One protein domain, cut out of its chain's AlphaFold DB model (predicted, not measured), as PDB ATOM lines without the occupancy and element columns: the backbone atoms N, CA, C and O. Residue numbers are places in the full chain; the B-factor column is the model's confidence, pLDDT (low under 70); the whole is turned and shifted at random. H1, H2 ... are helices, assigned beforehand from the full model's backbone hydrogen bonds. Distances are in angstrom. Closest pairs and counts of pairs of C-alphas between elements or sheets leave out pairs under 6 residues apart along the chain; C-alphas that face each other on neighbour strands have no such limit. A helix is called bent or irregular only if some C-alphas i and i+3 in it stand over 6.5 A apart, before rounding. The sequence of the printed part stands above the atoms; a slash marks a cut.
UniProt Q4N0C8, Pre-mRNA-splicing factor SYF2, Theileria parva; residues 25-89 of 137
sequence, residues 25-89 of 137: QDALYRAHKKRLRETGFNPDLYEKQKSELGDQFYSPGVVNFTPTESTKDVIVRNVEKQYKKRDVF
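What this domain is: This is residues 25 to 89 of the 137 residues of the protein "Pre-mRNA-splicing factor SYF2" of Theileria parva (UniProt Q4N0C8). Two helices, H1 and H3, make a loose, open V, meeting where residues 35 to 39 of H1 reach residues 74 to 78 of H3. The kinked helix H2 lies beyond the closed end of the V and touches neither helix. Residues 25 to 34 of H1 and residues 83 to 89, of which 83 to 87 belong to H3, stand free as the V's ends. The printed part has 65 residues with three named helices, in the order H1, H2, H3, and no named strand; its class is all helix. It is loose and elongated, with a radius of gyration of the C-alphas of 15.4 A and spans of 45 by 28 by 21 A.

Where its parts are: H1 holds residues 25 to 39, 21.0 A from first to last C-alpha, and begins with C-alpha 25 at (10.286, -30.692, -29.300). H2 holds residues 43 to 58, 16.7 A long, with C-alpha 43 at (38.900, -25.447, -32.304). H3, the longest helix, holds residues 69 to 87 over 27.0 A and ends with C-alpha 87 at (14.982, -26.864, -8.746).

How they stand to each other: H1 and H3 touch, their closest C-alphas being those of Thr 39 and Val 74, 7.0 A apart. They run opposite ways at a steep tilt of 40 degrees. H2 is apart from H1 and from H3. H2 has a kink of 88 degrees near residue 52 and is irregular: C-alphas 52 and 55 are 9.3 A apart. In H1 and H3 every O i to N i+4 pair is within hydrogen-bond range; in H2, 8 of 12 are.

The domain as a whole: The C-alphas of Asp 55 and Val 88, the two farthest apart, are 46.0 A from each other. The printed part has no cut. The link from H1 to H2 is tight, with 3 residues, and that from H2 to H3 is short, with 10. Residues 64 to 70 stand free. The mean pLDDT of the printed part is 88.9, and no printed residue is under 70.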
ATOM      1  N   GLN A  25       9.011 -30.486 -28.602       91.12
ATOM      2  CA  GLN A  25      10.286 -30.692 -29.300       91.12
ATOM      3  C   GLN A  25      11.048 -29.378 -29.536       91.12
ATOM      4  O   GLN A  25      12.265 -29.324 -29.377       91.12
ATOM      5  N   ASP A  26      10.335 -28.299 -29.850       89.06
ATOM      6  CA  ASP A  26      10.905 -26.978 -30.116       89.06
ATOM      7  C   ASP A  26      11.549 -26.348 -28.859       89.06
ATOM      8  O   ASP A  26      12.685 -25.869 -28.894       89.06
ATOM      9  N   ALA A  27      10.891 -26.421 -27.701       88.69
ATOM     10  CA  ALA A  27      11.424 -25.965 -26.419       88.69
ATOM     11  C   ALA A  27      12.647 -26.790 -25.991       88.69
ATOM     12  O   ALA A  27      13.659 -26.215 -25.570       88.69
ATOM     13  N   LEU A  28      12.594 -28.116 -26.163       90.25
ATOM     14  CA  LEU A  28      13.729 -29.008 -25.910       90.25
ATOM     15  C   LEU A  28      14.915 -28.687 -26.827       90.25
ATOM     16  O   LEU A  28      16.057 -28.603 -26.365       90.25
ATOM     17  N   TYR A  29      14.655 -28.421 -28.107       92.00
ATOM     18  CA  TYR A  29      15.676 -28.045 -29.077       92.00
ATOM     19  C   TYR A  29      16.320 -26.691 -28.753       92.00
ATOM     20  O   TYR A  29      17.547 -26.563 -28.762       92.00
ATOM     21  N   ARG A  30      15.528 -25.679 -28.377       89.81
ATOM     22  CA  ARG A  30      16.050 -24.385 -27.899       89.81
ATOM     23  C   ARG A  30      16.913 -24.548 -26.650       89.81
ATOM     24  O   ARG A  30      17.985 -23.943 -26.560       89.81
ATOM     25  N   ALA A  31      16.476 -25.372 -25.698       89.38
ATOM     26  CA  ALA A  31      17.253 -25.681 -24.503       89.38
ATOM     27  C   ALA A  31      18.574 -26.380 -24.861       89.38
ATOM     28  O   ALA A  31      19.621 -26.016 -24.326       89.38
ATOM     29  N   HIS A  32      18.556 -27.320 -25.809       90.56
ATOM     30  CA  HIS A  32      19.757 -27.974 -26.326       90.56
ATOM     31  C   HIS A  32      20.729 -26.982 -26.978       90.56
ATOM     32  O   HIS A  32      21.889 -26.924 -26.574       90.56
ATOM     33  N   LYS A  33      20.257 -26.113 -27.882       91.62
ATOM     34  CA  LYS A  33      21.076 -25.043 -28.480       91.62
ATOM     35  C   LYS A  33      21.727 -24.145 -27.432       91.62
ATOM     36  O   LYS A  33      22.901 -23.799 -27.542       91.62
ATOM     37  N   LYS A  34      20.976 -23.775 -26.390       89.00
ATOM     38  CA  LYS A  34      21.511 -22.976 -25.283       89.00
ATOM     39  C   LYS A  34      22.616 -23.721 -24.529       89.00
ATOM     40  O   LYS A  34      23.608 -23.087 -24.187       89.00
ATOM     41  N   ARG A  35      22.459 -25.030 -24.296       88.56
ATOM     42  CA  ARG A  35      23.476 -25.874 -23.645       88.56
ATOM     43  C   ARG A  35      24.752 -25.970 -24.476       88.56
ATOM     44  O   ARG A  35      25.821 -25.751 -23.927       88.56
ATOM     45  N   LEU A  36      24.641 -26.199 -25.786       88.69
ATOM     46  CA  LEU A  36      25.808 -26.240 -26.680       88.69
ATOM     47  C   LEU A  36      26.622 -24.941 -26.616       88.69
ATOM     48  O   LEU A  36      27.845 -24.973 -26.530       88.69
ATOM     49  N   ARG A  37      25.936 -23.794 -26.565       87.75
ATOM     50  CA  ARG A  37      26.593 -22.493 -26.392       87.75
ATOM     51  C   ARG A  37      27.267 -22.329 -25.023       87.75
ATOM     52  O   ARG A  37      28.239 -21.595 -24.932       87.75
ATOM     53  N   GLU A  38      26.738 -22.950 -23.968       83.25
ATOM     54  CA  GLU A  38      27.318 -22.903 -22.615       83.25
ATOM     55  C   GLU A  38      28.580 -23.786 -22.498       83.25
ATOM     56  O   GLU A  38      29.517 -23.385 -21.815       83.25
ATOM     57  N   THR A  39      28.627 -24.947 -23.165       83.75
ATOM     58  CA  THR A  39      29.812 -25.828 -23.193       83.75
ATOM     59  C   THR A  39      30.940 -25.257 -24.056       83.75
ATOM     60  O   THR A  39      32.102 -25.373 -23.680       83.75
ATOM     61  N   GLY A  40      30.598 -24.602 -25.171       80.94
ATOM     62  CA  GLY A  40      31.573 -24.058 -26.115       80.94
ATOM     63  C   GLY A  40      32.276 -25.141 -26.940       80.94
ATOM     64  O   GLY A  40      32.333 -26.307 -26.561       80.94
ATOM     65  N   PHE A  41      32.794 -24.747 -28.100       86.50
ATOM     66  CA  PHE A  41      33.657 -25.576 -28.939       86.50
ATOM     67  C   PHE A  41      35.066 -24.992 -28.880       86.50
ATOM     68  O   PHE A  41      35.213 -23.775 -28.980       86.50
ATOM     69  N   ASN A  42      36.078 -25.842 -28.695       88.31
ATOM     70  CA  ASN A  42      37.479 -25.433 -28.713       88.31
ATOM     71  C   ASN A  42      38.127 -25.940 -30.015       88.31
ATOM     72  O   ASN A  42      38.421 -27.135 -30.098       88.31
ATOM     73  N   PRO A  43      38.328 -25.060 -31.018       91.00
ATOM     74  CA  PRO A  43      38.900 -25.447 -32.304       91.00
ATOM     75  C   PRO A  43      40.313 -26.019 -32.179       91.00
ATOM     76  O   PRO A  43      40.634 -26.991 -32.851       91.00
ATOM     77  N   ASP A  44      41.135 -25.478 -31.278       92.12
ATOM     78  CA  ASP A  44      42.541 -25.872 -31.155       92.12
ATOM     79  C   ASP A  44      42.680 -27.302 -30.626       92.12
ATOM     80  O   ASP A  44      43.478 -28.089 -31.132       92.12
ATOM     81  N   LEU A  45      41.886 -27.659 -29.609       88.44
ATOM     82  CA  LEU A  45      41.857 -29.026 -29.078       88.44
ATOM     83  C   LEU A  45      41.296 -30.014 -30.102       88.44
ATOM     84  O   LEU A  45      41.774 -31.141 -30.188       88.44
ATOM     85  N   TYR A  46      40.307 -29.581 -30.884       90.94
ATOM     86  CA  TYR A  46      39.718 -30.390 -31.942       90.94
ATOM     87  C   TYR A  46      40.724 -30.696 -33.058       90.94
ATOM     88  O   TYR A  46      40.873 -31.855 -33.432       90.94
ATOM     89  N   GLU A  47      41.450 -29.691 -33.559       93.50
ATOM     90  CA  GLU A  47      42.458 -29.894 -34.609       93.50
ATOM     91  C   GLU A  47      43.639 -30.740 -34.113       93.50
ATOM     92  O   GLU A  47      44.106 -31.617 -34.839       93.50
ATOM     93  N   LYS A  48      44.071 -30.562 -32.853       91.62
ATOM     94  CA  LYS A  48      45.066 -31.449 -32.222       91.62
ATOM     95  C   LYS A  48      44.594 -32.900 -32.212       91.62
ATOM     96  O   LYS A  48      45.280 -33.763 -32.753       91.62
ATOM     97  N   GLN A  49      43.393 -33.150 -31.692       89.38
ATOM     98  CA  GLN A  49      42.808 -34.490 -31.649       89.38
ATOM     99  C   GLN A  49      42.667 -35.090 -33.057       89.38
ATOM    100  O   GLN A  49      42.979 -36.258 -33.275       89.38
ATOM    101  N   LYS A  50      42.246 -34.286 -34.035       91.12
ATOM    102  CA  LYS A  50      42.142 -34.704 -35.434       91.12
ATOM    103  C   LYS A  50      43.501 -35.090 -36.021       91.12
ATOM    104  O   LYS A  50      43.586 -36.101 -36.710       91.12
ATOM    105  N   SER A  51      44.558 -34.329 -35.734       91.69
ATOM    106  CA  SER A  51      45.913 -34.656 -36.193       91.69
ATOM    107  C   SER A  51      46.472 -35.934 -35.557       91.69
ATOM    108  O   SER A  51      47.116 -36.715 -36.248       91.69
ATOM    109  N   GLU A  52      46.184 -36.171 -34.273       89.69
ATOM    110  CA  GLU A  52      46.657 -37.344 -33.525       89.69
ATOM    111  C   GLU A  52      46.001 -38.640 -34.022       89.69
ATOM    112  O   GLU A  52      46.659 -39.671 -34.128       89.69
ATOM    113  N   LEU A  53      44.705 -38.582 -34.342       88.31
ATOM    114  CA  LEU A  53      43.916 -39.734 -34.791       88.31
ATOM    115  C   LEU A  53      43.991 -39.986 -36.303       88.31
ATOM    116  O   LEU A  53      43.748 -41.110 -36.745       88.31
ATOM    117  N   GLY A  54      44.317 -38.972 -37.107       88.69
ATOM    118  CA  GLY A  54      44.447 -39.104 -38.558       88.69
ATOM    119  C   GLY A  54      43.193 -39.701 -39.207       88.69
ATOM    120  O   GLY A  54      42.085 -39.200 -39.020       88.69
ATOM    121  N   ASP A  55      43.356 -40.796 -39.950       86.38
ATOM    122  CA  ASP A  55      42.256 -41.485 -40.644       86.38
ATOM    123  C   ASP A  55      41.263 -42.160 -39.674       86.38
ATOM    124  O   ASP A  55      40.061 -42.230 -39.932       86.38
ATOM    125  N   GLN A  56      41.730 -42.566 -38.483       86.75
ATOM    126  CA  GLN A  56      40.859 -43.137 -37.450       86.75
ATOM    127  C   GLN A  56      39.861 -42.118 -36.893       86.75
ATOM    128  O   GLN A  56      38.833 -42.516 -36.350       86.75
ATOM    129  N   PHE A  57      40.116 -40.814 -37.055       87.38
ATOM    130  CA  PHE A  57      39.216 -39.760 -36.587       87.38
ATOM    131  C   PHE A  57      37.825 -39.838 -37.235       87.38
ATOM    132  O   PHE A  57      36.822 -39.529 -36.593       87.38
ATOM    133  N   TYR A  58      37.763 -40.262 -38.501       88.19
ATOM    134  CA  TYR A  58      36.517 -40.406 -39.261       88.19
ATOM    135  C   TYR A  58      36.021 -41.854 -39.340       88.19
ATOM    136  O   TYR A  58      34.954 -42.108 -39.902       88.19
ATOM    137  N   SER A  59      36.776 -42.806 -38.785       88.00
ATOM    138  CA  SER A  59      36.427 -44.220 -38.833       88.00
ATOM    139  C   SER A  59      35.236 -44.525 -37.910       88.00
ATOM    140  O   SER A  59      35.237 -44.109 -36.748       88.00
ATOM    141  N   PRO A  60      34.206 -45.257 -38.377       82.56
ATOM    142  CA  PRO A  60      33.114 -45.697 -37.519       82.56
ATOM    143  C   PRO A  60      33.631 -46.720 -36.499       82.56
ATOM    144  O   PRO A  60      33.975 -47.847 -36.851       82.56
ATOM    145  N   GLY A  61      33.671 -46.350 -35.223       81.19
ATOM    146  CA  GLY A  61      34.138 -47.237 -34.160       81.19
ATOM    147  C   GLY A  61      34.292 -46.524 -32.823       81.19
ATOM    148  O   GLY A  61      34.141 -45.306 -32.720       81.19
ATOM    149  N   VAL A  62      34.576 -47.295 -31.773       75.06
ATOM    150  CA  VAL A  62      34.875 -46.734 -30.451       75.06
ATOM    151  C   VAL A  62      36.353 -46.374 -30.405       75.06
ATOM    152  O   VAL A  62      37.217 -47.247 -30.376       75.06
ATOM    153  N   VAL A  63      36.640 -45.077 -30.378       77.69
ATOM    154  CA  VAL A  63      37.972 -44.570 -30.048       77.69
ATOM    155  C   VAL A  63      38.123 -44.599 -28.528       77.69
ATOM    156  O   VAL A  63      37.332 -43.987 -27.808       77.69
ATOM    157  N   ASN A  64      39.141 -45.298 -28.027       79.62
ATOM    158  CA  ASN A  64      39.479 -45.278 -26.606       79.62
ATOM    159  C   ASN A  64      40.071 -43.909 -26.248       79.62
ATOM    160  O   ASN A  64      41.256 -43.663 -26.456       79.62
ATOM    161  N   PHE A  65      39.236 -43.009 -25.729       82.88
ATOM    162  CA  PHE A  65      39.635 -41.659 -25.340       82.88
ATOM    163  C   PHE A  65      39.493 -41.454 -23.833       82.88
ATOM    164  O   PHE A  65      38.414 -41.628 -23.263       82.88
ATOM    165  N   THR A  66      40.576 -41.027 -23.188       87.44
ATOM    166  CA  THR A  66      40.579 -40.617 -21.782       87.44
ATOM    167  C   THR A  66      40.531 -39.090 -21.688       87.44
ATOM    168  O   THR A  66      41.529 -38.436 -21.988       87.44
ATOM    169  N   PRO A  67      39.404 -38.493 -21.262       87.00
ATOM    170  CA  PRO A  67      39.285 -37.045 -21.178       87.00
ATOM    171  C   PRO A  67      40.150 -36.459 -20.060       87.00
ATOM    172  O   PRO A  67      40.212 -37.007 -18.955       87.00
ATOM    173  N   THR A  68      40.733 -35.289 -20.327       90.44
ATOM    174  CA  THR A  68      41.427 -34.457 -19.335       90.44
ATOM    175  C   THR A  68      40.482 -34.042 -18.206       90.44
ATOM    176  O   THR A  68      39.286 -33.831 -18.425       90.44
ATOM    177  N   GLU A  69      41.014 -33.876 -16.996       92.12
ATOM    178  CA  GLU A  69      40.244 -33.437 -15.821       92.12
ATOM    179  C   GLU A  69      39.531 -32.100 -16.048       92.12
ATOM    180  O   GLU A  69      38.346 -31.974 -15.747       92.12
ATOM    181  N   SER A  70      40.187 -31.147 -16.713       89.31
ATOM    182  CA  SER A  70      39.586 -29.854 -17.065       89.31
ATOM    183  C   SER A  70      38.311 -29.992 -17.907       89.31
ATOM    184  O   SER A  70      37.333 -29.278 -17.685       89.31
ATOM    185  N   THR A  71      38.279 -30.936 -18.850       87.12
ATOM    186  CA  THR A  71      37.100 -31.220 -19.681       87.12
ATOM    187  C   THR A  71      35.977 -31.846 -18.855       87.12
ATOM    188  O   THR A  71      34.807 -31.501 -19.040       87.12
ATOM    189  N   LYS A  72      36.317 -32.728 -17.903       90.94
ATOM    190  CA  LYS A  72      35.344 -33.312 -16.967       90.94
ATOM    191  C   LYS A  72      34.701 -32.223 -16.105       90.94
ATOM    192  O   LYS A  72      33.476 -32.176 -16.012       90.94
ATOM    193  N   ASP A  73      35.492 -31.291 -15.579       92.12
ATOM    194  CA  ASP A  73      35.001 -30.180 -14.755       92.12
ATOM    195  C   ASP A  73      34.000 -29.287 -15.495       92.12
ATOM    196  O   ASP A  73      32.998 -28.851 -14.923       92.12
ATOM    197  N   VAL A  74      34.230 -29.018 -16.784       89.12
ATOM    198  CA  VAL A  74      33.289 -28.242 -17.611       89.12
ATOM    199  C   VAL A  74      31.931 -28.942 -17.691       89.12
ATOM    200  O   VAL A  74      30.889 -28.295 -17.536       89.12
ATOM    201  N   ILE A  75      31.926 -30.263 -17.885       89.19
ATOM    202  CA  ILE A  75      30.694 -31.061 -17.926       89.19
ATOM    203  C   ILE A  75      30.000 -31.038 -16.562       89.19
ATOM    204  O   ILE A  75      28.801 -30.758 -16.507       89.19
ATOM    205  N   VAL A  76      30.741 -31.251 -15.469       93.81
ATOM    206  CA  VAL A  76      30.201 -31.217 -14.099       93.81
ATOM    207  C   VAL A  76      29.522 -29.878 -13.816       93.81
ATOM    208  O   VAL A  76      28.339 -29.844 -13.471       93.81
ATOM    209  N   ARG A  77      30.200 -28.756 -14.086       92.31
ATOM    210  CA  ARG A  77      29.629 -27.407 -13.918       92.31
ATOM    211  C   ARG A  77      28.353 -27.209 -14.737       92.31
ATOM    212  O   ARG A  77      27.422 -26.531 -14.295       92.31
ATOM    213  N   ASN A  78      28.288 -27.766 -15.945       90.69
ATOM    214  CA  ASN A  78      27.093 -27.685 -16.784       90.69
ATOM    215  C   ASN A  78      25.932 -28.512 -16.220       90.69
ATOM    216  O   ASN A  78      24.790 -28.046 -16.250       90.69
ATOM    217  N   VAL A  79      26.208 -29.694 -15.672       92.81
ATOM    218  CA  VAL A  79      25.214 -30.548 -15.006       92.81
ATOM    219  C   VAL A  79      24.686 -29.882 -13.730       92.81
ATOM    220  O   VAL A  79      23.475 -29.774 -13.548       92.81
ATOM    221  N   GLU A  80      25.554 -29.312 -12.897       95.00
ATOM    222  CA  GLU A  80      25.144 -28.567 -11.698       95.00
ATOM    223  C   GLU A  80      24.234 -27.379 -12.025       95.00
ATOM    224  O   GLU A  80      23.222 -27.142 -11.360       95.00
ATOM    225  N   LYS A  81      24.548 -26.630 -13.089       92.62
ATOM    226  CA  LYS A  81      23.675 -25.551 -13.572       92.62
ATOM    227  C   LYS A  81      22.311 -26.075 -14.018       92.62
ATOM    228  O   LYS A  81      21.316 -25.365 -13.856       92.62
ATOM    229  N   GLN A  82      22.244 -27.273 -14.600       91.44
ATOM    230  CA  GLN A  82      20.972 -27.896 -14.972       91.44
ATOM    231  C   GLN A  82      20.156 -28.261 -13.734       91.44
ATOM    232  O   GLN A  82      18.966 -27.949 -13.708       91.44
ATOM    233  N   TYR A  83      20.788 -28.818 -12.699       94.56
ATOM    234  CA  TYR A  83      20.121 -29.090 -11.426       94.56
ATOM    235  C   TYR A  83      19.544 -27.818 -10.808       94.56
ATOM    236  O   TYR A  83      18.334 -27.737 -10.615       94.56
ATOM    237  N   LYS A  84      20.351 -26.758 -10.681       94.44
ATOM    238  CA  LYS A  84      19.878 -25.463 -10.164       94.44
ATOM    239  C   LYS A  84      18.703 -24.897 -10.968       94.44
ATOM    240  O   LYS A  84      17.757 -24.374 -10.388       94.44
ATOM    241  N   LYS A  85      18.733 -25.000 -12.307       91.25
ATOM    242  CA  LYS A  85      17.625 -24.562 -13.183       91.25
ATOM    243  C   LYS A  85      16.358 -25.405 -12.980       91.25
ATOM    244  O   LYS A  85      15.262 -24.856 -13.071       91.25
ATOM    245  N   ARG A  86      16.501 -26.712 -12.735       91.19
ATOM    246  CA  ARG A  86      15.387 -27.637 -12.484       91.19
ATOM    247  C   ARG A  86      14.720 -27.352 -11.141       91.19
ATOM    248  O   ARG A  86      13.496 -27.297 -11.092       91.19
ATOM    249  N   ASP A  87      15.503 -27.098 -10.099       93.12
ATOM    250  CA  ASP A  87      14.982 -26.864  -8.746       93.12
ATOM    251  C   ASP A  87      14.108 -25.604  -8.677       93.12
ATOM    252  O   ASP A  87      13.073 -25.582  -8.014       93.12
ATOM    253  N   VAL A  88      14.463 -24.565  -9.440       91.81
ATOM    254  CA  VAL A  88      13.705 -23.300  -9.504       91.81
ATOM    255  C   VAL A  88      12.619 -23.276 -10.587       91.81
ATOM    256  O   VAL A  88      12.015 -22.224 -10.827       91.81
ATOM    257  N   PHE A  89      12.369 -24.398 -11.276       89.25
ATOM    258  CA  PHE A  89      11.398 -24.470 -12.373       89.25
ATOM    259  C   PHE A  89       9.971 -24.166 -11.898       89.25
ATOM    260  O   PHE A  89       9.263 -23.366 -12.515       89.25
TER     261      PHE A  89